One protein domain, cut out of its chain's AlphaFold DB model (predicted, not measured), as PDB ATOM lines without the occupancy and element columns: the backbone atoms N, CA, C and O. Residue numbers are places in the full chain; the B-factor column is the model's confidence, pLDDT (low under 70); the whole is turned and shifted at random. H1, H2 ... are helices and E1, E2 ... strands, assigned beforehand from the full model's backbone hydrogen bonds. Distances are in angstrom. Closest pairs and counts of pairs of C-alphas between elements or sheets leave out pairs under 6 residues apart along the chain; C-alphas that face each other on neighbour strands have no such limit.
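This is residues 122 to 291 of the 297 residues of an uncharacterized protein of Arachidicoccus ginsenosidivorans (UniProt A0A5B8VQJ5). One antiparallel sheet is folded into a V-shaped trough, its strands stacked from E1 and E2 at one end to E10 at the other. E3, E4, E9 and E10 bend sharply and run through both walls; E2, E5 and E8 lie in one wall, E1, E6 and E7 in the other, while residues 272 to 291 stick out as a long arm. The printed part has 170 residues, with one short helix, H1, then ten strands, E1 to E10; it is mostly strand, though under half of the residues are in named elements. The whole is loose, with a radius of gyration of the C-alphas of 22.5 A and spans of 98 by 40 by 33 A, the arm making the length.

H1, residues 126 to 129, is not on the barrel of strands; it is too short for an O i to N i+4 pair, and its one O i to N i+3 pair is within hydrogen-bond range. E1, residues 163 to 165, and E2, residues 169 to 173, lie on one side of E3, residues 178 to 188, with N 165 and O 186 at 2.8 A and N 171 and O 180 at 2.8 A. On the other side of E3 is E4, residues 193 to 202, with N 183 and O 197 at 2.8 A. E3 bends by 122 degrees at residue 183 and E4 by 116 degrees at residue 197. On one side of E4 lie E5, residues 207 to 211, and E6, residues 225 to 228, with N 200 and O 209 at 2.8 A and N 195 and O 225 at 2.9 A. E6 and E7, residues 231 to 234, form a hairpin, with N 226 and O 233 at 2.8 A. E5 pairs with E8, residues 237 to 241, through N 208 and O 240 at 2.8 A. E9, residues 246 to 256, pairs with E8, N 241 and O 246 at 2.8 A, and with E7, N 253 and O 234 at 2.8 A, closing the ring E4, E5, E8, E9, E7, E6. E10, residues 259 to 268, is in a hairpin with E9, N 251 and O 264 at 2.8 A. E2 to E5 and E8 to E10 are meanders, each strand the antiparallel neighbour of the one before.

H1 begins at C-alpha 126, (-15.721, 90.401, -38.129). E3 and E4 each span 17.6 A, E9 20.0 A and E10 18.0 A, ending at C-alpha 268, (-5.394, 105.588, -38.765).

The printed part has no cut; H1 to E1 and E5 to E6 are long links. The C-alphas farthest apart, of Lys 144 and Leu 291, are 98.5 A apart. Residues 122 to 131, 133 to 162 and 270 to 291 have pLDDT under 70.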
ATOM      1  N   SER A 122     -18.849 102.067 -37.142       56.94
ATOM      2  CA  SER A 122     -17.682 101.298 -36.727       56.94
ATOM      3  C   SER A 122     -17.526 100.088 -37.644       56.94
ATOM      4  O   SER A 122     -18.418  99.246 -37.706       56.94
ATOM      5  N   ILE A 123     -16.391  99.984 -38.343       55.69
ATOM      6  CA  ILE A 123     -16.043  98.781 -39.114       55.69
ATOM      7  C   ILE A 123     -16.015  97.597 -38.124       55.69
ATOM      8  O   ILE A 123     -15.220  97.652 -37.178       55.69
ATOM      9  N   PRO A 124     -16.871  96.570 -38.290       66.75
ATOM     10  CA  PRO A 124     -17.062  95.539 -37.273       66.75
ATOM     11  C   PRO A 124     -15.821  94.655 -37.140       66.75
ATOM     12  O   PRO A 124     -15.053  94.500 -38.092       66.75
ATOM     13  N   ALA A 125     -15.635  94.044 -35.965       58.03
ATOM     14  CA  ALA A 125     -14.497  93.160 -35.703       58.03
ATOM     15  C   ALA A 125     -14.428  91.992 -36.704       58.03
ATOM     16  O   ALA A 125     -13.352  91.711 -37.222       58.03
ATOM     17  N   SER A 126     -15.582  91.436 -37.091       62.66
ATOM     18  CA  SER A 126     -15.721  90.401 -38.129       62.66
ATOM     19  C   SER A 126     -15.166  90.797 -39.504       62.66
ATOM     20  O   SER A 126     -14.799  89.935 -40.304       62.66
ATOM     21  N   PHE A 127     -15.022  92.097 -39.800       63.19
ATOM     22  CA  PHE A 127     -14.326  92.518 -41.014       63.19
ATOM     23  C   PHE A 127     -12.830  92.158 -40.965       63.19
ATOM     24  O   PHE A 127     -12.244  91.889 -42.011       63.19
ATOM     25  N   ALA A 128     -12.201  92.100 -39.786       59.16
ATOM     26  CA  ALA A 128     -10.805  91.679 -39.652       59.16
ATOM     27  C   ALA A 128     -10.602  90.200 -40.024       59.16
ATOM     28  O   ALA A 128      -9.561  89.882 -40.607       59.16
ATOM     29  N   ASP A 129     -11.601  89.348 -39.767       67.62
ATOM     30  CA  ASP A 129     -11.615  87.918 -40.118       67.62
ATOM     31  C   ASP A 129     -11.866  87.687 -41.615       67.62
ATOM     32  O   ASP A 129     -11.399  86.702 -42.185       67.62
ATOM     33  N   SER A 130     -12.538  88.640 -42.276       66.44
ATOM     34  CA  SER A 130     -12.662  88.699 -43.742       66.44
ATOM     35  C   SER A 130     -11.385  89.177 -44.458       66.44
ATOM     36  O   SER A 130     -11.318  89.145 -45.686       66.44
ATOM     37  N   ILE A 131     -10.351  89.595 -43.712       61.41
ATOM     38  CA  ILE A 131      -8.996  89.852 -44.227       61.41
ATOM     39  C   ILE A 131      -8.068  88.716 -43.771       61.41
ATOM     40  O   ILE A 131      -7.289  88.872 -42.820       61.41
ATOM     41  N   LYS A 132      -8.149  87.580 -44.466       73.44
ATOM     42  CA  LYS A 132      -7.152  86.502 -44.391       73.44
ATOM     43  C   LYS A 132      -6.068  86.733 -45.456       73.44
ATOM     44  O   LYS A 132      -6.401  87.272 -46.513       73.44
ATOM     45  N   PRO A 133      -4.798  86.358 -45.215       61.53
ATOM     46  CA  PRO A 133      -3.824  86.248 -46.298       61.53
ATOM     47  C   PRO A 133      -4.305  85.189 -47.298       61.53
ATOM     48  O   PRO A 133      -4.919  84.196 -46.899       61.53
ATOM     49  N   ARG A 134      -4.047  85.404 -48.590       58.09
ATOM     50  CA  ARG A 134      -4.404  84.450 -49.646       58.09
ATOM     51  C   ARG A 134      -3.541  83.197 -49.480       58.09
ATOM     52  O   ARG A 134      -2.324  83.321 -49.380       58.09
ATOM     53  N   THR A 135      -4.134  82.004 -49.417       65.44
ATOM     54  CA  THR A 135      -3.326  80.775 -49.429       65.44
ATOM     55  C   THR A 135      -2.924  80.448 -50.871       65.44
ATOM     56  O   THR A 135      -3.641  80.839 -51.796       65.44
ATOM     57  N   PRO A 136      -1.840  79.685 -51.110       59.62
ATOM     58  CA  PRO A 136      -1.481  79.262 -52.465       59.62
ATOM     59  C   PRO A 136      -2.624  78.534 -53.191       59.62
ATOM     60  O   PRO A 136      -2.800  78.702 -54.392       59.62
ATOM     61  N   LYS A 137      -3.477  77.793 -52.467       57.25
ATOM     62  CA  LYS A 137      -4.650  77.110 -53.043       57.25
ATOM     63  C   LYS A 137      -5.701  78.090 -53.586       57.25
ATOM     64  O   LYS A 137      -6.351  77.785 -54.579       57.25
ATOM     65  N   ASP A 138      -5.808  79.283 -52.999       59.44
ATOM     66  CA  ASP A 138      -6.708  80.351 -53.453       59.44
ATOM     67  C   ASP A 138      -6.127  81.168 -54.625       59.44
ATOM     68  O   ASP A 138      -6.798  82.067 -55.140       59.44
ATOM     69  N   ALA A 139      -4.872  80.928 -55.027       60.50
ATOM     70  CA  ALA A 139      -4.217  81.624 -56.136       60.50
ATOM     71  C   ALA A 139      -4.511  80.983 -57.505       60.50
ATOM     72  O   ALA A 139      -4.633  81.698 -58.495       60.50
ATOM     73  N   PHE A 140      -4.686  79.657 -57.560       53.56
ATOM     74  CA  PHE A 140      -4.764  78.896 -58.817       53.56
ATOM     75  C   PHE A 140      -6.151  78.836 -59.479       53.56
ATOM     76  O   PHE A 140      -6.311  78.181 -60.508       53.56
ATOM     77  N   THR A 141      -7.153  79.551 -58.963       49.66
ATOM     78  CA  THR A 141      -8.443  79.756 -59.644       49.66
ATOM     79  C   THR A 141      -8.315  80.776 -60.781       49.66
ATOM     80  O   THR A 141      -8.932  81.843 -60.775       49.66
ATOM     81  N   PHE A 142      -7.512  80.427 -61.791       50.72
ATOM     82  CA  PHE A 142      -7.406  81.157 -63.052       50.72
ATOM     83  C   PHE A 142      -8.761  81.162 -63.767       50.72
ATOM     84  O   PHE A 142      -9.115  80.236 -64.500       50.72
ATOM     85  N   SER A 143      -9.524  82.237 -63.564       52.53
ATOM     86  CA  SER A 143     -10.639  82.585 -64.442       52.53
ATOM     87  C   SER A 143     -10.114  82.628 -65.876       52.53
ATOM     88  O   SER A 143      -9.130  83.315 -66.143       52.53
ATOM     89  N   LYS A 144     -10.739  81.874 -66.788       49.50
ATOM     90  CA  LYS A 144     -10.239  81.615 -68.152       49.50
ATOM     91  C   LYS A 144     -10.482  82.798 -69.104       49.50
ATOM     92  O   LYS A 144     -10.995  82.641 -70.208       49.50
ATOM     93  N   VAL A 145     -10.139  83.993 -68.635       56.06
ATOM     94  CA  VAL A 145     -10.177  85.273 -69.343       56.06
ATOM     95  C   VAL A 145      -8.722  85.654 -69.619       56.06
ATOM     96  O   VAL A 145      -7.944  85.704 -68.666       56.06
ATOM     97  N   PRO A 146      -8.315  85.897 -70.878       53.00
ATOM     98  CA  PRO A 146      -6.939  86.285 -71.166       53.00
ATOM     99  C   PRO A 146      -6.604  87.612 -70.464       53.00
ATOM    100  O   PRO A 146      -7.475  88.490 -70.397       53.00
ATOM    101  N   PRO A 147      -5.368  87.796 -69.962       56.66
ATOM    102  CA  PRO A 147      -4.928  89.089 -69.458       56.66
ATOM    103  C   PRO A 147      -4.998  90.095 -70.608       56.66
ATOM    104  O   PRO A 147      -4.246  90.023 -71.578       56.66
ATOM    105  N   LYS A 148      -5.965  91.008 -70.523       58.09
ATOM    106  CA  LYS A 148      -6.114  92.092 -71.486       58.09
ATOM    107  C   LYS A 148      -4.978  93.077 -71.228       58.09
ATOM    108  O   LYS A 148      -5.004  93.748 -70.201       58.09
ATOM    109  N   ASP A 149      -4.013  93.139 -72.146       51.41
ATOM    110  CA  ASP A 149      -2.996  94.195 -72.156       51.41
ATOM    111  C   ASP A 149      -3.684  95.566 -72.047       51.41
ATOM    112  O   ASP A 149      -4.790  95.756 -72.560       51.41
ATOM    113  N   LEU A 150      -3.053  96.491 -71.330       60.53
ATOM    114  CA  LEU A 150      -3.561  97.818 -70.996       60.53
ATOM    115  C   LEU A 150      -2.681  98.938 -71.577       60.53
ATOM    116  O   LEU A 150      -2.988 100.105 -71.354       60.53
ATOM    117  N   SER A 151      -1.629  98.598 -72.332       59.53
ATOM    118  CA  SER A 151      -0.674  99.522 -72.970       59.53
ATOM    119  C   SER A 151      -1.306 100.644 -73.811       59.53
ATOM    120  O   SER A 151      -0.707 101.704 -73.978       59.53
ATOM    121  N   TYR A 152      -2.524 100.430 -74.317       52.34
ATOM    122  CA  TYR A 152      -3.305 101.360 -75.142       52.34
ATOM    123  C   TYR A 152      -4.461 102.053 -74.388       52.34
ATOM    124  O   TYR A 152      -5.251 102.766 -75.009       52.34
ATOM    125  N   LEU A 153      -4.617 101.846 -73.074       49.78
ATOM    126  CA  LEU A 153      -5.553 102.642 -72.274       49.78
ATOM    127  C   LEU A 153      -4.897 103.973 -71.903       49.78
ATOM    128  O   LEU A 153      -3.828 103.988 -71.297       49.78
ATOM    129  N   SER A 154      -5.544 105.093 -72.239       46.66
ATOM    130  CA  SER A 154      -4.996 106.415 -71.929       46.66
ATOM    131  C   SER A 154      -4.880 106.645 -70.419       46.66
ATOM    132  O   SER A 154      -5.735 106.207 -69.637       46.66
ATOM    133  N   GLN A 155      -3.843 107.395 -70.030       52.69
ATOM    134  CA  GLN A 155      -3.569 107.807 -68.648       52.69
ATOM    135  C   GLN A 155      -4.831 108.366 -67.957       52.69
ATOM    136  O   GLN A 155      -5.099 108.063 -66.795       52.69
ATOM    137  N   ASP A 156      -5.652 109.108 -68.708       44.72
ATOM    138  CA  ASP A 156      -6.862 109.816 -68.263       44.72
ATOM    139  C   ASP A 156      -8.007 108.894 -67.801       44.72
ATOM    140  O   ASP A 156      -8.917 109.320 -67.087       44.72
ATOM    141  N   SER A 157      -7.976 107.610 -68.179       50.84
ATOM    142  CA  SER A 157      -8.955 106.613 -67.710       50.84
ATOM    143  C   SER A 157      -8.782 106.290 -66.212       50.84
ATOM    144  O   SER A 157      -9.718 105.851 -65.520       50.84
ATOM    145  N   ILE A 158      -7.577 106.532 -65.690       55.88
ATOM    146  CA  ILE A 158      -7.158 106.318 -64.305       55.88
ATOM    147  C   ILE A 158      -7.193 107.680 -63.578       55.88
ATOM    148  O   ILE A 158      -6.798 108.686 -64.157       55.88
ATOM    149  N   PRO A 159      -7.695 107.780 -62.328       48.50
ATOM    150  CA  PRO A 159      -7.927 109.075 -61.674       48.50
ATOM    151  C   PRO A 159      -6.643 109.782 -61.171       48.50
ATOM    152  O   PRO A 159      -6.402 109.857 -59.969       48.50
ATOM    153  N   ASN A 160      -5.848 110.301 -62.113       51.12
ATOM    154  CA  ASN A 160      -5.043 111.541 -62.135       51.12
ATOM    155  C   ASN A 160      -4.307 112.057 -60.863       51.12
ATOM    156  O   ASN A 160      -4.060 113.255 -60.751       51.12
ATOM    157  N   VAL A 161      -3.976 111.212 -59.880       54.31
ATOM    158  CA  VAL A 161      -3.216 111.610 -58.662       54.31
ATOM    159  C   VAL A 161      -2.167 110.561 -58.240       54.31
ATOM    160  O   VAL A 161      -1.385 110.790 -57.320       54.31
ATOM    161  N   PHE A 162      -2.145 109.401 -58.902       67.75
ATOM    162  CA  PHE A 162      -1.387 108.222 -58.482       67.75
ATOM    163  C   PHE A 162      -0.367 107.812 -59.547       67.75
ATOM    164  O   PHE A 162      -0.726 107.132 -60.508       67.75
ATOM    165  N   ASP A 163       0.903 108.158 -59.343       84.19
ATOM    166  CA  ASP A 163       2.010 107.537 -60.077       84.19
ATOM    167  C   ASP A 163       2.148 106.088 -59.598       84.19
ATOM    168  O   ASP A 163       2.390 105.849 -58.411       84.19
ATOM    169  N   TYR A 164       2.001 105.111 -60.493       88.38
ATOM    170  CA  TYR A 164       2.096 103.691 -60.146       88.38
ATOM    171  C   TYR A 164       3.155 102.952 -60.967       88.38
ATOM    172  O   TYR A 164       3.436 103.290 -62.116       88.38
ATOM    173  N   LYS A 165       3.739 101.916 -60.360       89.44
ATOM    174  CA  LYS A 165       4.653 100.952 -60.987       89.44
ATOM    175  C   LYS A 165       4.374  99.552 -60.439       89.44
ATOM    176  O   LYS A 165       3.931  99.418 -59.302       89.44
ATOM    177  N   ALA A 166       4.651  98.533 -61.240       90.56
ATOM    178  CA  ALA A 166       4.656  97.122 -60.864       90.56
ATOM    179  C   ALA A 166       5.680  96.394 -61.748       90.56
ATOM    180  O   ALA A 166       5.947  96.850 -62.862       90.56
ATOM    181  N   THR A 167       6.259  95.302 -61.252       90.94
ATOM    182  CA  THR A 167       7.327  94.557 -61.940       90.94
ATOM    183  C   THR A 167       6.792  93.415 -62.803       90.94
ATOM    184  O   THR A 167       7.412  93.086 -63.809       90.94
ATOM    185  N   ASP A 168       5.668  92.797 -62.422       89.94
ATOM    186  CA  ASP A 168       5.062  91.691 -63.177       89.94
ATOM    187  C   ASP A 168       3.909  92.172 -64.062       89.94
ATOM    188  O   ASP A 168       3.992  92.112 -65.288       89.94
ATOM    189  N   SER A 169       2.833  92.676 -63.453       87.31
ATOM    190  CA  SER A 169       1.620  93.013 -64.197       87.31
ATOM    191  C   SER A 169       0.750  94.068 -63.515       87.31
ATOM    192  O   SER A 169       0.779  94.278 -62.298       87.31
ATOM    193  N   SER A 170      -0.062  94.743 -64.333       89.00
ATOM    194  CA  SER A 170      -1.169  95.589 -63.885       89.00
ATOM    195  C   SER A 170      -2.454  95.143 -64.582       89.00
ATOM    196  O   SER A 170      -2.444  94.871 -65.782       89.00
ATOM    197  N   VAL A 171      -3.549  95.012 -63.832       87.25
ATOM    198  CA  VAL A 171      -4.800  94.403 -64.310       87.25
ATOM    199  C   VAL A 171      -5.994  95.270 -63.917       87.25
ATOM    200  O   VAL A 171      -6.240  95.525 -62.737       87.25
ATOM    201  N   LEU A 172      -6.771  95.706 -64.912       86.94
ATOM    202  CA  LEU A 172      -7.964  96.529 -64.722       86.94
ATOM    203  C   LEU A 172      -9.236  95.692 -64.908       86.94
ATOM    204  O   LEU A 172      -9.697  95.439 -66.021       86.94
ATOM    205  N   TYR A 173      -9.858  95.313 -63.795       85.94
ATOM    206  CA  TYR A 173     -11.137  94.612 -63.770       85.94
ATOM    207  C   TYR A 173     -12.287  95.595 -64.020       85.94
ATOM    208  O   TYR A 173     -12.964  96.023 -63.084       85.94
ATOM    209  N   VAL A 174     -12.521  95.942 -65.292       83.62
ATOM    210  CA  VAL A 174     -13.515  96.945 -65.734       83.62
ATOM    211  C   VAL A 174     -14.892  96.733 -65.085       83.62
ATOM    212  O   VAL A 174     -15.434  97.654 -64.488       83.62
ATOM    213  N   LYS A 175     -15.431  95.502 -65.086       85.44
ATOM    214  CA  LYS A 175     -16.742  95.187 -64.470       85.44
ATOM    215  C   LYS A 175     -16.800  95.444 -62.951       85.44
ATOM    216  O   LYS A 175     -17.883  95.604 -62.401       85.44
ATOM    217  N   GLN A 176     -15.657  95.453 -62.266       83.81
ATOM    218  CA  GLN A 176     -15.555  95.653 -60.817       83.81
ATOM    219  C   GLN A 176     -15.018  97.044 -60.436       83.81
ATOM    220  O   GLN A 176     -14.981  97.365 -59.246       83.81
ATOM    221  N   ASN A 177     -14.587  97.852 -61.416       87.50
ATOM    222  CA  ASN A 177     -13.812  99.083 -61.217       87.50
ATOM    223  C   ASN A 177     -12.655  98.892 -60.211       87.50
ATOM    224  O   ASN A 177     -12.418  99.730 -59.336       87.50
ATOM    225  N   THR A 178     -11.951  97.763 -60.325       87.44
ATOM    226  CA  THR A 178     -10.812  97.402 -59.468       87.44
ATOM    227  C   THR A 178      -9.544  97.329 -60.305       87.44
ATOM    228  O   THR A 178      -9.521  96.673 -61.343       87.44
ATOM    229  N   PHE A 179      -8.494  97.989 -59.834       89.44
ATOM    230  CA  PHE A 179      -7.160  97.982 -60.412       89.44
ATOM    231  C   PHE A 179      -6.229  97.191 -59.491       89.44
ATOM    232  O   PHE A 179      -6.148  97.491 -58.296       89.44
ATOM    233  N   ALA A 180      -5.578  96.166 -60.030       91.06
ATOM    234  CA  ALA A 180      -4.611  95.333 -59.329       91.06
ATOM    235  C   ALA A 180      -3.207  95.560 -59.904       91.06
ATOM    236  O   ALA A 180      -3.041  95.685 -61.117       91.06
ATOM    237  N   LEU A 181      -2.219  95.616 -59.020       92.50
ATOM    238  CA  LEU A 181      -0.796  95.721 -59.310       92.50
ATOM    239  C   LEU A 181      -0.104  94.546 -58.623       92.50
ATOM    240  O   LEU A 181      -0.306  94.352 -57.419       92.50
ATOM    241  N   HIS A 182       0.686  93.796 -59.385       92.56
ATOM    242  CA  HIS A 182       1.317  92.554 -58.951       92.56
ATOM    243  C   HIS A 182       2.844  92.645 -59.050       92.56
ATOM    244  O   HIS A 182       3.378  93.069 -60.081       92.56
ATOM    245  N   LYS A 183       3.513  92.180 -57.988       91.31
ATOM    246  CA  LYS A 183       4.967  92.115 -57.779       91.31
ATOM    247  C   LYS A 183       5.652  93.483 -57.702       91.31
ATOM    248  O   LYS A 183       5.651  94.247 -58.666       91.31
ATOM    249  N   ASP A 184       6.273  93.767 -56.555       91.25
ATOM    250  CA  ASP A 184       6.959  95.039 -56.248       91.25
ATOM    251  C   ASP A 184       6.134  96.296 -56.617       91.25
ATOM    252  O   ASP A 184       6.654  97.314 -57.088       91.25
ATOM    253  N   ALA A 185       4.819  96.222 -56.416       92.31
ATOM    254  CA  ALA A 185       3.885  97.296 -56.692       92.31
ATOM    255  C   ALA A 185       4.198  98.545 -55.843       92.31
ATOM    256  O   ALA A 185       4.200  98.504 -54.611       92.31
ATOM    257  N   ASN A 186       4.411  99.685 -56.501       91.94
ATOM    258  CA  ASN A 186       4.638 100.985 -55.874       91.94
ATOM    259  C   ASN A 186       3.583 101.988 -56.357       91.94
ATOM    260  O   ASN A 186       3.312 102.086 -57.551       91.94
ATOM    261  N   VAL A 187       2.983 102.725 -55.423       90.50
ATOM    262  CA  VAL A 187       1.946 103.731 -55.652       90.50
ATOM    263  C   VAL A 187       2.311 105.006 -54.889       90.50
ATOM    264  O   VAL A 187       2.292 105.040 -53.654       90.50
ATOM    265  N   LYS A 188       2.610 106.075 -55.627       89.50
ATOM    266  CA  LYS A 188       3.032 107.380 -55.107       89.50
ATOM    267  C   LYS A 188       1.906 108.404 -55.174       89.50
ATOM    268  O   LYS A 188       1.180 108.496 -56.157       89.50
ATOM    269  N   ASN A 189       1.788 109.182 -54.105       85.62
ATOM    270  CA  ASN A 189       0.967 110.385 -53.985       85.62
ATOM    271  C   ASN A 189       1.863 111.527 -53.478       85.62
ATOM    272  O   ASN A 189       2.826 111.251 -52.756       85.62
ATOM    273  N   PRO A 190       1.498 112.803 -53.697       84.12
ATOM    274  CA  PRO A 190       2.193 113.940 -53.081       84.12
ATOM    275  C   PRO A 190       2.194 113.917 -51.536       84.12
ATOM    276  O   PRO A 190       3.030 114.562 -50.912       84.12
ATOM    277  N   GLU A 191       1.279 113.174 -50.899       83.62
ATOM    278  CA  GLU A 191       1.217 113.034 -49.434       83.62
ATOM    279  C   GLU A 191       1.902 111.769 -48.879       83.62
ATOM    280  O   GLU A 191       2.262 111.744 -47.699       83.62
ATOM    281  N   TYR A 192       2.011 110.695 -49.672       87.31
ATOM    282  CA  TYR A 192       2.468 109.382 -49.204       87.31
ATOM    283  C   TYR A 192       2.871 108.437 -50.345       87.31
ATOM    284  O   TYR A 192       2.239 108.400 -51.398       87.31
ATOM    285  N   GLU A 193       3.871 107.598 -50.093       91.06
ATOM    286  CA  GLU A 193       4.280 106.491 -50.970       91.06
ATOM    287  C   GLU A 193       3.903 105.155 -50.313       91.06
ATOM    288  O   GLU A 193       4.093 104.992 -49.106       91.06
ATOM    289  N   ILE A 194       3.335 104.222 -51.085       92.31
ATOM    290  CA  ILE A 194       2.982 102.858 -50.659       92.31
ATOM    291  C   ILE A 194       3.716 101.877 -51.572       92.31
ATOM    292  O   ILE A 194       3.548 101.935 -52.785       92.31
ATOM    293  N   SER A 195       4.473 100.945 -51.002       93.94
ATOM    294  CA  SER A 195       5.129  99.855 -51.736       93.94
ATOM    295  C   SER A 195       4.764  98.510 -51.105       93.94
ATOM    296  O   SER A 195       4.803  98.394 -49.882       93.94
ATOM    297  N   ALA A 196       4.387  97.510 -51.896       94.81
ATOM    298  CA  ALA A 196       4.009  96.166 -51.442       94.81
ATOM    299  C   ALA A 196       4.170  95.150 -52.583       94.81
ATOM    300  O   ALA A 196       4.396  95.550 -53.718       94.81
ATOM    301  N   ASP A 197       4.004  93.854 -52.318       93.56
ATOM    302  CA  ASP A 197       3.971  92.858 -53.399       93.56
ATOM    303  C   ASP A 197       2.675  92.955 -54.220       93.56
ATOM    304  O   ASP A 197       2.711  93.116 -55.437       93.56
ATOM    305  N   ASP A 198       1.526  92.944 -53.537       92.62
ATOM    306  CA  ASP A 198       0.198  93.081 -54.142       92.62
ATOM    307  C   ASP A 198      -0.482  94.377 -53.685       92.62
ATOM    308  O   ASP A 198      -0.685  94.588 -52.484       92.62
ATOM    309  N   ILE A 199      -0.938  95.207 -54.633       94.06
ATOM    310  CA  ILE A 199      -1.784  96.384 -54.360       94.06
ATOM    311  C   ILE A 199      -3.075  96.305 -55.180       94.06
ATOM    312  O   ILE A 199      -3.060  96.245 -56.402       94.06
ATOM    313  N   ASN A 200      -4.218  96.355 -54.496       92.75
ATOM    314  CA  ASN A 200      -5.554  96.326 -55.089       92.75
ATOM    315  C   ASN A 200      -6.324  97.603 -54.718       92.75
ATOM    316  O   ASN A 200      -6.714  97.780 -53.561       92.75
ATOM    317  N   TYR A 201      -6.579  98.481 -55.689       91.81
ATOM    318  CA  TYR A 201      -7.392  99.691 -55.530       91.81
ATOM    319  C   TYR A 201      -8.778  99.508 -56.155       91.81
ATOM    320  O   TYR A 201      -8.910  99.254 -57.348       91.81
ATOM    321  N   ASN A 202      -9.835  99.673 -55.358       91.38
ATOM    322  CA  ASN A 202     -11.213  99.657 -55.844       91.38
ATOM    323  C   ASN A 202     -11.762 101.091 -55.966       91.38
ATOM    324  O   ASN A 202     -12.038 101.736 -54.954       91.38
ATOM    325  N   LYS A 203     -11.972 101.565 -57.202       85.94
ATOM    326  CA  LYS A 203     -12.416 102.934 -57.542       85.94
ATOM    327  C   LYS A 203     -13.862 103.226 -57.104       85.94
ATOM    328  O   LYS A 203     -14.191 104.379 -56.855       85.94
ATOM    329  N   ASN A 204     -14.706 102.201 -56.938       88.19
ATOM    330  CA  ASN A 204     -16.090 102.358 -56.451       88.19
ATOM    331  C   ASN A 204     -16.180 102.675 -54.948       88.19
ATOM    332  O   ASN A 204     -17.132 103.314 -54.513       88.19
ATOM    333  N   THR A 205     -15.224 102.194 -54.147       89.31
ATOM    334  CA  THR A 205     -15.203 102.379 -52.681       89.31
ATOM    335  C   THR A 205     -14.037 103.233 -52.192       89.31
ATOM    336  O   THR A 205     -13.953 103.526 -51.001       89.31
ATOM    337  N   ASP A 206     -13.120 103.603 -53.088       88.69
ATOM    338  CA  ASP A 206     -11.864 104.310 -52.825       88.69
ATOM    339  C   ASP A 206     -10.936 103.586 -51.840       88.69
ATOM    340  O   ASP A 206     -10.151 104.213 -51.126       88.69
ATOM    341  N   ILE A 207     -11.038 102.256 -51.771       90.81
ATOM    342  CA  ILE A 207     -10.244 101.425 -50.865       90.81
ATOM    343  C   ILE A 207      -9.033 100.866 -51.608       90.81
ATOM    344  O   ILE A 207      -9.178 100.050 -52.517       90.81
ATOM    345  N   ILE A 208      -7.843 101.251 -51.149       91.94
ATOM    346  CA  ILE A 208      -6.587 100.545 -51.395       91.94
ATOM    347  C   ILE A 208      -6.480  99.406 -50.373       91.94
ATOM    348  O   ILE A 208      -6.664  99.605 -49.168       91.94
ATOM    349  N   ARG A 209      -6.156  98.205 -50.845       93.94
ATOM    350  CA  ARG A 209      -5.678  97.086 -50.029       93.94
ATOM    351  C   ARG A 209      -4.274  96.729 -50.497       93.94
ATOM    352  O   ARG A 209      -4.079  96.609 -51.702       93.94
ATOM    353  N   ALA A 210      -3.333  96.548 -49.579       93.88
ATOM    354  CA  ALA A 210      -1.998  96.065 -49.919       93.88
ATOM    355  C   ALA A 210      -1.592  94.899 -49.015       93.88
ATOM    356  O   ALA A 210      -1.922  94.890 -47.823       93.88
ATOM    357  N   PHE A 211      -0.891  93.928 -49.591       92.56
ATOM    358  CA  PHE A 211      -0.515  92.675 -48.943       92.56
ATOM    359  C   PHE A 211       0.938  92.320 -49.262       92.56
ATOM    360  O   PHE A 211       1.430  92.621 -50.349       92.56
ATOM    361  N   GLY A 212       1.612  91.683 -48.305       90.00
ATOM    362  CA  GLY A 212       2.831  90.924 -48.575       90.00
ATOM    363  C   GLY A 212       2.449  89.469 -48.806       90.00
ATOM    364  O   GLY A 212       1.596  88.944 -48.081       90.00
ATOM    365  N   ASN A 213       3.047  88.824 -49.804       85.44
ATOM    366  CA  ASN A 213       2.802  87.411 -50.063       85.44
ATOM    367  C   ASN A 213       3.610  86.516 -49.118       85.44
ATOM    368  O   ASN A 213       4.607  86.926 -48.524       85.44
ATOM    369  N   LYS A 214       3.111  85.293 -48.919       85.88
ATOM    370  CA  LYS A 214       3.619  84.340 -47.932       85.88
ATOM    371  C   LYS A 214       4.164  83.106 -48.640       85.88
ATOM    372  O   LYS A 214       3.429  82.450 -49.374       85.88
ATOM    373  N   ASP A 215       5.432  82.797 -48.402       84.75
ATOM    374  CA  ASP A 215       6.068  81.585 -48.913       84.75
ATOM    375  C   ASP A 215       5.647  80.329 -48.116       84.75
ATOM    376  O   ASP A 215       5.146  80.403 -46.992       84.75
ATOM    377  N   THR A 216       5.891  79.162 -48.709       84.00
ATOM    378  CA  THR A 216       5.866  77.829 -48.090       84.00
ATOM    379  C   THR A 216       6.657  77.730 -46.779       84.00
ATOM    380  O   THR A 216       6.225  77.020 -45.875       84.00
ATOM    381  N   SER A 217       7.746  78.491 -46.622       82.56
ATOM    382  CA  SER A 217       8.541  78.610 -45.385       82.56
ATOM    383  C   SER A 217       7.891  79.517 -44.324       82.56
ATOM    384  O   SER A 217       8.570  80.027 -43.434       82.56
ATOM    385  N   ASP A 218       6.596  79.809 -44.464       76.19
ATOM    386  CA  ASP A 218       5.753  80.683 -43.638       76.19
ATOM    387  C   ASP A 218       6.171  82.172 -43.538       76.19
ATOM    388  O   ASP A 218       5.436  82.999 -42.985       76.19
ATOM    389  N   ASN A 219       7.300  82.545 -44.144       81.19
ATOM    390  CA  ASN A 219       7.821  83.907 -44.214       81.19
ATOM    391  C   ASN A 219       7.010  84.801 -45.169       81.19
ATOM    392  O   ASN A 219       6.665  84.403 -46.281       81.19
ATOM    393  N   ILE A 220       6.756  86.046 -44.748       82.75
ATOM    394  CA  ILE A 220       6.057  87.062 -45.552       82.75
ATOM    395  C   ILE A 220       7.087  87.962 -46.247       82.75
ATOM    396  O   ILE A 220       7.807  88.705 -45.570       82.75
ATOM    397  N   TYR A 221       7.117  87.927 -47.579       85.88
ATOM    398  CA  TYR A 221       7.935  88.791 -48.434       85.88
ATOM    399  C   TYR A 221       7.123  89.982 -48.982       85.88
ATOM    400  O   TYR A 221       5.909  90.064 -48.797       85.88
ATOM    401  N   GLY A 222       7.810  90.969 -49.578       87.94
ATOM    402  CA  GLY A 222       7.184  92.164 -50.172       87.94
ATOM    403  C   GLY A 222       6.251  92.940 -49.226       87.94
ATOM    404  O   GLY A 222       5.184  93.406 -49.628       87.94
ATOM    405  N   LYS A 223       6.620  93.036 -47.939       92.81
ATOM    406  CA  LYS A 223       5.768  93.599 -46.878       92.81
ATOM    407  C   LYS A 223       5.339  95.048 -47.168       92.81
ATOM    408  O   LYS A 223       6.220  95.905 -47.314       92.81
ATOM    409  N   PRO A 224       4.023  95.350 -47.150       93.94
ATOM    410  CA  PRO A 224       3.491  96.695 -47.286       93.94
ATOM    411  C   PRO A 224       4.237  97.721 -46.433       93.94
ATOM    412  O   PRO A 224       4.274  97.664 -45.204       93.94
ATOM    413  N   THR A 225       4.836  98.677 -47.123       93.75
ATOM    414  CA  THR A 225       5.637  99.759 -46.576       93.75
ATOM    415  C   THR A 225       4.994 101.073 -46.987       93.75
ATOM    416  O   THR A 225       4.732 101.293 -48.166       93.75
ATOM    417  N   ILE A 226       4.735 101.953 -46.022       92.25
ATOM    418  CA  ILE A 226       4.210 103.297 -46.268       92.25
ATOM    419  C   ILE A 226       5.226 104.325 -45.776       92.25
ATOM    420  O   ILE A 226       5.619 104.298 -44.608       92.25
ATOM    421  N   THR A 227       5.596 105.259 -46.648       91.38
ATOM    422  CA  THR A 227       6.465 106.397 -46.324       91.38
ATOM    423  C   THR A 227       5.625 107.673 -46.309       91.38
ATOM    424  O   THR A 227       4.975 107.996 -47.303       91.38
ATOM    425  N   GLN A 228       5.606 108.396 -45.182       88.56
ATOM    426  CA  GLN A 228       4.820 109.630 -45.006       88.56
ATOM    427  C   GLN A 228       5.643 110.676 -44.248       88.56
ATOM    428  O   GLN A 228       5.969 110.468 -43.082       88.56
ATOM    429  N   GLN A 229       5.974 111.801 -44.894       85.12
ATOM    430  CA  GLN A 229       6.660 112.952 -44.272       85.12
ATOM    431  C   GLN A 229       7.922 112.587 -43.447       85.12
ATOM    432  O   GLN A 229       8.177 113.164 -42.393       85.12
ATOM    433  N   GLY A 230       8.707 111.605 -43.908       82.81
ATOM    434  CA  GLY A 230       9.921 111.120 -43.229       82.81
ATOM    435  C   GLY A 230       9.708 109.985 -42.214       82.81
ATOM    436  O   GLY A 230      10.685 109.379 -41.780       82.81
ATOM    437  N   SER A 231       8.462 109.637 -41.876       87.44
ATOM    438  CA  SER A 231       8.136 108.407 -41.138       87.44
ATOM    439  C   SER A 231       8.026 107.203 -42.082       87.44
ATOM    440  O   SER A 231       7.548 107.338 -43.214       87.44
ATOM    441  N   LYS A 232       8.439 106.014 -41.615       91.56
ATOM    442  CA  LYS A 232       8.331 104.743 -42.352       91.56
ATOM    443  C   LYS A 232       7.535 103.727 -41.535       91.56
ATOM    444  O   LYS A 232       7.881 103.430 -40.397       91.56
ATOM    445  N   SER A 233       6.476 103.185 -42.130       91.88
ATOM    446  CA  SER A 233       5.593 102.180 -41.524       91.88
ATOM    447  C   SER A 233       5.668 100.877 -42.313       91.88
ATOM    448  O   SER A 233       5.291 100.875 -43.480       91.88
ATOM    449  N   ILE A 234       6.111  99.778 -41.704       93.12
ATOM    450  CA  ILE A 234       6.151  98.443 -42.327       93.12
ATOM    451  C   ILE A 234       5.080  97.570 -41.668       93.12
ATOM    452  O   ILE A 234       4.967  97.562 -40.445       93.12
ATOM    453  N   MET A 235       4.273  96.854 -42.448       93.00
ATOM    454  CA  MET A 235       3.145  96.049 -41.960       93.00
ATOM    455  C   MET A 235       2.904  94.819 -42.839       93.00
ATOM    456  O   MET A 235       3.325  94.789 -43.990       93.00
ATOM    457  N   ASP A 236       2.188  93.819 -42.321       91.56
ATOM    458  CA  ASP A 236       1.879  92.603 -43.095       91.56
ATOM    459  C   ASP A 236       0.669  92.793 -44.027       91.56
ATOM    460  O   ASP A 236       0.597  92.203 -45.104       91.56
ATOM    461  N   SER A 237      -0.300  93.625 -43.625       89.88
ATOM    462  CA  SER A 237      -1.430  93.996 -44.485       89.88
ATOM    463  C   SER A 237      -2.003  95.376 -44.166       89.88
ATOM    464  O   SER A 237      -2.049  95.820 -43.013       89.88
ATOM    465  N   LEU A 238      -2.469  96.029 -45.230       92.38
ATOM    466  CA  LEU A 238      -2.987  97.388 -45.274       92.38
ATOM    467  C   LEU A 238      -4.407  97.385 -45.846       92.38
ATOM    468  O   LEU A 238      -4.641  96.854 -46.931       92.38
ATOM    469  N   LYS A 239      -5.341  98.072 -45.183       93.06
ATOM    470  CA  LYS A 239      -6.572  98.571 -45.812       93.06
ATOM    471  C   LYS A 239      -6.694 100.065 -45.547       93.06
ATOM    472  O   LYS A 239      -6.868 100.468 -44.400       93.06
ATOM    473  N   PHE A 240      -6.665 100.876 -46.596       90.25
ATOM    474  CA  PHE A 240      -6.731 102.335 -46.527       90.25
ATOM    475  C   PHE A 240      -7.816 102.865 -47.465       90.25
ATOM    476  O   PHE A 240      -7.955 102.386 -48.585       90.25
ATOM    477  N   ASN A 241      -8.599 103.844 -47.020       90.38
ATOM    478  CA  ASN A 241      -9.560 104.544 -47.864       90.38
ATOM    479  C   ASN A 241      -9.008 105.927 -48.231       90.38
ATOM    480  O   ASN A 241      -8.758 106.739 -47.342       90.38
ATOM    481  N   VAL A 242      -8.857 106.187 -49.531       85.00
ATOM    482  CA  VAL A 242      -8.248 107.409 -50.076       85.00
ATOM    483  C   VAL A 242      -9.047 108.648 -49.670       85.00
ATOM    484  O   VAL A 242      -8.513 109.525 -48.990       85.00
ATOM    485  N   LYS A 243     -10.343 108.704 -50.018       84.56
ATOM    486  CA  LYS A 243     -11.201 109.883 -49.787       84.56
ATOM    487  C   LYS A 243     -11.292 110.278 -48.312       84.56
ATOM    488  O   LYS A 243     -11.236 111.456 -47.981       84.56
ATOM    489  N   THR A 244     -11.428 109.301 -47.416       84.75
ATOM    490  CA  THR A 244     -11.597 109.546 -45.973       84.75
ATOM    491  C   THR A 244     -10.298 109.460 -45.173       84.75
ATOM    492  O   THR A 244     -10.362 109.565 -43.950       84.75
ATOM    493  N   LYS A 245      -9.147 109.230 -45.826       85.25
ATOM    494  CA  LYS A 245      -7.791 109.052 -45.257       85.25
ATOM    495  C   LYS A 245      -7.703 108.148 -44.009       85.25
ATOM    496  O   LYS A 245      -6.765 108.251 -43.214       85.25
ATOM    497  N   LYS A 246      -8.679 107.254 -43.829       87.25
ATOM    498  CA  LYS A 246      -8.790 106.299 -42.718       87.25
ATOM    499  C   LYS A 246      -8.190 104.963 -43.127       87.25
ATOM    500  O   LYS A 246      -8.368 104.525 -44.263       87.25
ATOM    501  N   GLY A 247      -7.531 104.281 -42.196       88.12
ATOM    502  CA  GLY A 247      -6.905 102.992 -42.477       88.12
ATOM    503  C   GLY A 247      -6.872 102.045 -41.287       88.12
ATOM    504  O   GLY A 247      -6.954 102.466 -40.134       88.12
ATOM    505  N   ILE A 248      -6.739 100.757 -41.587       90.38
ATOM    506  CA  ILE A 248      -6.442  99.690 -40.633       90.38
ATOM    507  C   ILE A 248      -5.176  98.991 -41.128       90.38
ATOM    508  O   ILE A 248      -5.110  98.571 -42.286       90.38
ATOM    509  N   LEU A 249      -4.189  98.892 -40.243       91.50
ATOM    510  CA  LEU A 249      -2.887  98.272 -40.463       91.50
ATOM    511  C   LEU A 249      -2.780  97.068 -39.503       91.50
ATOM    512  O   LEU A 249      -3.132  97.214 -38.329       91.50
ATOM    513  N   LYS A 250      -2.328  95.893 -39.970       91.00
ATOM    514  CA  LYS A 250      -2.069  94.704 -39.118       91.00
ATOM    515  C   LYS A 250      -0.559  94.463 -38.955       91.00
ATOM    516  O   LYS A 250       0.177  94.590 -39.932       91.00
ATOM    517  N   ASN A 251      -0.119  94.086 -37.747       90.12
ATOM    518  CA  ASN A 251       1.278  93.812 -37.351       90.12
ATOM    519  C   ASN A 251       2.260  94.880 -37.865       90.12
ATOM    520  O   ASN A 251       3.091  94.633 -38.737       90.12
ATOM    521  N   THR A 252       2.086  96.109 -37.383       90.31
ATOM    522  CA  THR A 252       2.787  97.296 -37.886       90.31
ATOM    523  C   THR A 252       3.981  97.669 -37.017       90.31
ATOM    524  O   THR A 252       3.888  97.701 -35.790       90.31
ATOM    525  N   TYR A 253       5.076  98.013 -37.687       91.94
ATOM    526  CA  TYR A 253       6.303  98.582 -37.152       91.94
ATOM    527  C   TYR A 253       6.400 100.018 -37.679       91.94
ATOM    528  O   TYR A 253       6.521 100.228 -38.888       91.94
ATOM    529  N   TYR A 254       6.273 100.999 -36.790       90.75
ATOM    530  CA  TYR A 254       6.339 102.426 -37.104       90.75
ATOM    531  C   TYR A 254       7.669 103.007 -36.626       90.75
ATOM    532  O   TYR A 254       7.979 102.918 -35.436       90.75
ATOM    533  N   ASN A 255       8.417 103.624 -37.542       88.50
ATOM    534  CA  ASN A 255       9.743 104.180 -37.293       88.50
ATOM    535  C   ASN A 255       9.761 105.676 -37.669       88.50
ATOM    536  O   ASN A 255       9.450 106.030 -38.811       88.50
ATOM    537  N   GLU A 256      10.164 106.556 -36.743       86.56
ATOM    538  CA  GLU A 256      10.269 108.008 -36.991       86.56
ATOM    539  C   GLU A 256      11.505 108.645 -36.319       86.56
ATOM    540  O   GLU A 256      11.435 109.352 -35.306       86.56
ATOM    541  N   GLY A 257      12.679 108.432 -36.916       86.12
ATOM    542  CA  GLY A 257      13.968 108.746 -36.292       86.12
ATOM    543  C   GLY A 257      14.319 107.677 -35.258       86.12
ATOM    544  O   GLY A 257      14.333 106.498 -35.591       86.12
ATOM    545  N   GLU A 258      14.563 108.081 -34.014       83.88
ATOM    546  CA  GLU A 258      14.919 107.180 -32.902       83.88
ATOM    547  C   GLU A 258      13.726 106.391 -32.327       83.88
ATOM    548  O   GLU A 258      13.911 105.501 -31.500       83.88
ATOM    549  N   ILE A 259      12.493 106.726 -32.719       82.94
ATOM    550  CA  ILE A 259      11.276 106.173 -32.114       82.94
ATOM    551  C   ILE A 259      10.774 104.981 -32.929       82.94
ATOM    552  O   ILE A 259      10.424 105.133 -34.101       82.94
ATOM    553  N   PHE A 260      10.679 103.826 -32.267       85.88
ATOM    554  CA  PHE A 260      10.186 102.562 -32.814       85.88
ATOM    555  C   PHE A 260       8.936 102.109 -32.049       85.88
ATOM    556  O   PHE A 260       8.972 101.944 -30.830       85.88
ATOM    557  N   VAL A 261       7.825 101.873 -32.753       87.94
ATOM    558  CA  VAL A 261       6.568 101.388 -32.158       87.94
ATOM    559  C   VAL A 261       6.083 100.149 -32.903       87.94
ATOM    560  O   VAL A 261       5.775 100.219 -34.092       87.94
ATOM    561  N   LYS A 262       5.960  99.020 -32.195       89.31
ATOM    562  CA  LYS A 262       5.291  97.809 -32.694       89.31
ATOM    563  C   LYS A 262       3.854  97.736 -32.172       89.31
ATOM    564  O   LYS A 262       3.615  97.945 -30.982       89.31
ATOM    565  N   ALA A 263       2.910  97.405 -33.049       86.62
ATOM    566  CA  ALA A 263       1.496  97.271 -32.711       86.62
ATOM    567  C   ALA A 263       0.784  96.212 -33.570       86.62
ATOM    568  O   ALA A 263       0.897  96.218 -34.796       86.62
ATOM    569  N   ASP A 264      -0.009  95.347 -32.934       88.12
ATOM    570  CA  ASP A 264      -0.703  94.248 -33.619       88.12
ATOM    571  C   ASP A 264      -1.819  94.758 -34.550       88.12
ATOM    572  O   ASP A 264      -2.006  94.229 -35.648       88.12
ATOM    573  N   ILE A 265      -2.538  95.813 -34.143       87.31
ATOM    574  CA  ILE A 265      -3.520  96.522 -34.978       87.31
ATOM    575  C   ILE A 265      -3.420  98.032 -34.733       87.31
ATOM    576  O   ILE A 265      -3.621  98.509 -33.613       87.31
ATOM    577  N   VAL A 266      -3.199  98.790 -35.810       87.44
ATOM    578  CA  VAL A 266      -3.204 100.260 -35.813       87.44
ATOM    579  C   VAL A 266      -4.377 100.764 -36.648       87.44
ATOM    580  O   VAL A 266      -4.580 100.328 -37.782       87.44
ATOM    581  N   LYS A 267      -5.152 101.710 -36.113       87.50
ATOM    582  CA  LYS A 267      -6.246 102.386 -36.823       87.50
ATOM    583  C   LYS A 267      -5.855 103.840 -37.082       87.50
ATOM    584  O   LYS A 267      -5.804 104.637 -36.147       87.50
ATOM    585  N   LYS A 268      -5.592 104.194 -38.345       81.38
ATOM    586  CA  LYS A 268      -5.394 105.588 -38.765       81.38
ATOM    587  C   LYS A 268      -6.751 106.268 -38.882       81.38
ATOM    588  O   LYS A 268      -7.620 105.785 -39.614       81.38
ATOM    589  N   LEU A 269      -6.927 107.385 -38.188       73.50
ATOM    590  CA  LEU A 269      -8.144 108.188 -38.234       73.50
ATOM    591  C   LEU A 269      -7.834 109.567 -38.818       73.50
ATOM    592  O   LEU A 269      -6.784 110.138 -38.539       73.50
ATOM    593  N   ILE A 270      -8.784 110.149 -39.557       51.75
ATOM    594  CA  ILE A 270      -8.830 111.611 -39.637       51.75
ATOM    595  C   ILE A 270      -9.192 112.106 -38.239       51.75
ATOM    596  O   ILE A 270     -10.335 111.960 -37.795       51.75
ATOM    597  N   VAL A 271      -8.222 112.728 -37.571       39.88
ATOM    598  CA  VAL A 271      -8.529 113.759 -36.586       39.88
ATOM    599  C   VAL A 271      -9.188 114.880 -37.367       39.88
ATOM    600  O   VAL A 271      -8.518 115.621 -38.080       39.88
ATOM    601  N   ILE A 272     -10.509 115.010 -37.251       35.78
ATOM    602  CA  ILE A 272     -11.128 116.299 -37.536       35.78
ATOM    603  C   ILE A 272     -10.548 117.219 -36.460       35.78
ATOM    604  O   ILE A 272     -10.776 116.931 -35.278       35.78
ATOM    605  N   PRO A 273      -9.800 118.285 -36.803       31.98
ATOM    606  CA  PRO A 273      -9.438 119.287 -35.822       31.98
ATOM    607  C   PRO A 273     -10.742 119.974 -35.429       31.98
ATOM    608  O   PRO A 273     -11.177 120.932 -36.066       31.98
ATOM    609  N   CYS A 274     -11.415 119.430 -34.410       34.28
ATOM    610  CA  CYS A 274     -12.566 120.064 -33.795       34.28
ATOM    611  C   CYS A 274     -12.107 121.472 -33.454       34.28
ATOM    612  O   CYS A 274     -11.210 121.613 -32.620       34.28
ATOM    613  N   LEU A 275     -12.669 122.470 -34.145       33.53
ATOM    614  CA  LEU A 275     -12.252 123.863 -34.066       33.53
ATOM    615  C   LEU A 275     -12.455 124.339 -32.634       33.53
ATOM    616  O   LEU A 275     -13.494 124.891 -32.269       33.53
ATOM    617  N   ARG A 276     -11.435 124.102 -31.806       33.91
ATOM    618  CA  ARG A 276     -11.361 124.523 -30.420       33.91
ATOM    619  C   ARG A 276     -11.011 125.995 -30.445       33.91
ATOM    620  O   ARG A 276      -9.942 126.415 -30.013       33.91
ATOM    621  N   ARG A 277     -11.974 126.770 -30.948       28.81
ATOM    622  CA  ARG A 277     -12.133 128.200 -30.753       28.81
ATOM    623  C   ARG A 277     -12.385 128.396 -29.263       28.81
ATOM    624  O   ARG A 277     -13.486 128.732 -28.834       28.81
ATOM    625  N   MET A 278     -11.335 128.148 -28.478       27.36
ATOM    626  CA  MET A 278     -11.098 128.791 -27.206       27.36
ATOM    627  C   MET A 278     -11.162 130.275 -27.523       27.36
ATOM    628  O   MET A 278     -10.186 130.907 -27.918       27.36
ATOM    629  N   ARG A 279     -12.382 130.802 -27.415       29.27
ATOM    630  CA  ARG A 279     -12.639 132.202 -27.165       29.27
ATOM    631  C   ARG A 279     -11.887 132.471 -25.874       29.27
ATOM    632  O   ARG A 279     -12.418 132.216 -24.798       29.27
ATOM    633  N   VAL A 280     -10.630 132.890 -26.009       34.53
ATOM    634  CA  VAL A 280      -9.888 133.524 -24.931       34.53
ATOM    635  C   VAL A 280     -10.789 134.669 -24.514       34.53
ATOM    636  O   VAL A 280     -10.965 135.637 -25.258       34.53
ATOM    637  N   LEU A 281     -11.475 134.483 -23.389       35.88
ATOM    638  CA  LEU A 281     -12.198 135.559 -22.750       35.88
ATOM    639  C   LEU A 281     -11.102 136.558 -22.409       35.88
ATOM    640  O   LEU A 281     -10.242 136.264 -21.578       35.88
ATOM    641  N   ARG A 282     -11.059 137.674 -23.150       27.92
ATOM    642  CA  ARG A 282     -10.120 138.753 -22.842       27.92
ATOM    643  C   ARG A 282     -10.337 139.079 -21.362       27.92
ATOM    644  O   ARG A 282     -11.506 139.156 -20.970       27.92
ATOM    645  N   PRO A 283      -9.277 139.212 -20.545       30.36
ATOM    646  CA  PRO A 283      -9.457 139.561 -19.145       30.36
ATOM    647  C   PRO A 283     -10.317 140.820 -19.083       30.36
ATOM    648  O   PRO A 283     -10.043 141.789 -19.795       30.36
ATOM    649  N   VAL A 284     -11.396 140.767 -18.298       36.72
ATOM    650  CA  VAL A 284     -12.290 141.915 -18.125       36.72
ATOM    651  C   VAL A 284     -11.431 143.063 -17.616       36.72
ATOM    652  O   VAL A 284     -10.752 142.933 -16.597       36.72
ATOM    653  N   THR A 285     -11.402 144.159 -18.371       35.81
ATOM    654  CA  THR A 285     -10.628 145.344 -18.013       35.81
ATOM    655  C   THR A 285     -11.147 145.870 -16.687       35.81
ATOM    656  O   THR A 285     -12.296 146.306 -16.612       35.81
ATOM    657  N   TRP A 286     -10.310 145.808 -15.650       30.95
ATOM    658  CA  TRP A 286     -10.657 146.315 -14.329       30.95
ATOM    659  C   TRP A 286     -11.068 147.783 -14.427       30.95
ATOM    660  O   TRP A 286     -10.329 148.618 -14.955       30.95
ATOM    661  N   ILE A 287     -12.265 148.076 -13.922       38.91
ATOM    662  CA  ILE A 287     -12.784 149.435 -13.810       38.91
ATOM    663  C   ILE A 287     -11.849 150.188 -12.861       38.91
ATOM    664  O   ILE A 287     -11.651 149.769 -11.721       38.91
ATOM    665  N   ARG A 288     -11.245 151.283 -13.336       30.58
ATOM    666  CA  ARG A 288     -10.413 152.140 -12.484       30.58
ATOM    667  C   ARG A 288     -11.313 152.824 -11.446       30.58
ATOM    668  O   ARG A 288     -12.265 153.481 -11.863       30.58
ATOM    669  N   PRO A 289     -11.018 152.747 -10.137       36.53
ATOM    670  CA  PRO A 289     -11.646 153.641  -9.175       36.53
ATOM    671  C   PRO A 289     -11.147 155.069  -9.430       36.53
ATOM    672  O   PRO A 289      -9.943 155.330  -9.422       36.53
ATOM    673  N   THR A 290     -12.067 155.997  -9.686       36.72
ATOM    674  CA  THR A 290     -11.742 157.414  -9.885       36.72
ATOM    675  C   THR A 290     -11.424 158.046  -8.533       36.72
ATOM    676  O   THR A 290     -12.330 158.324  -7.751       36.72
ATOM    677  N   LEU A 291     -10.141 158.258  -8.234       35.31
ATOM    678  CA  LEU A 291      -9.711 158.826  -6.957       35.31
ATOM    679  C   LEU A 291      -9.921 160.352  -6.938       35.31
ATOM    680  O   LEU A 291      -9.026 161.124  -7.280       35.31
TER     681      LEU A 291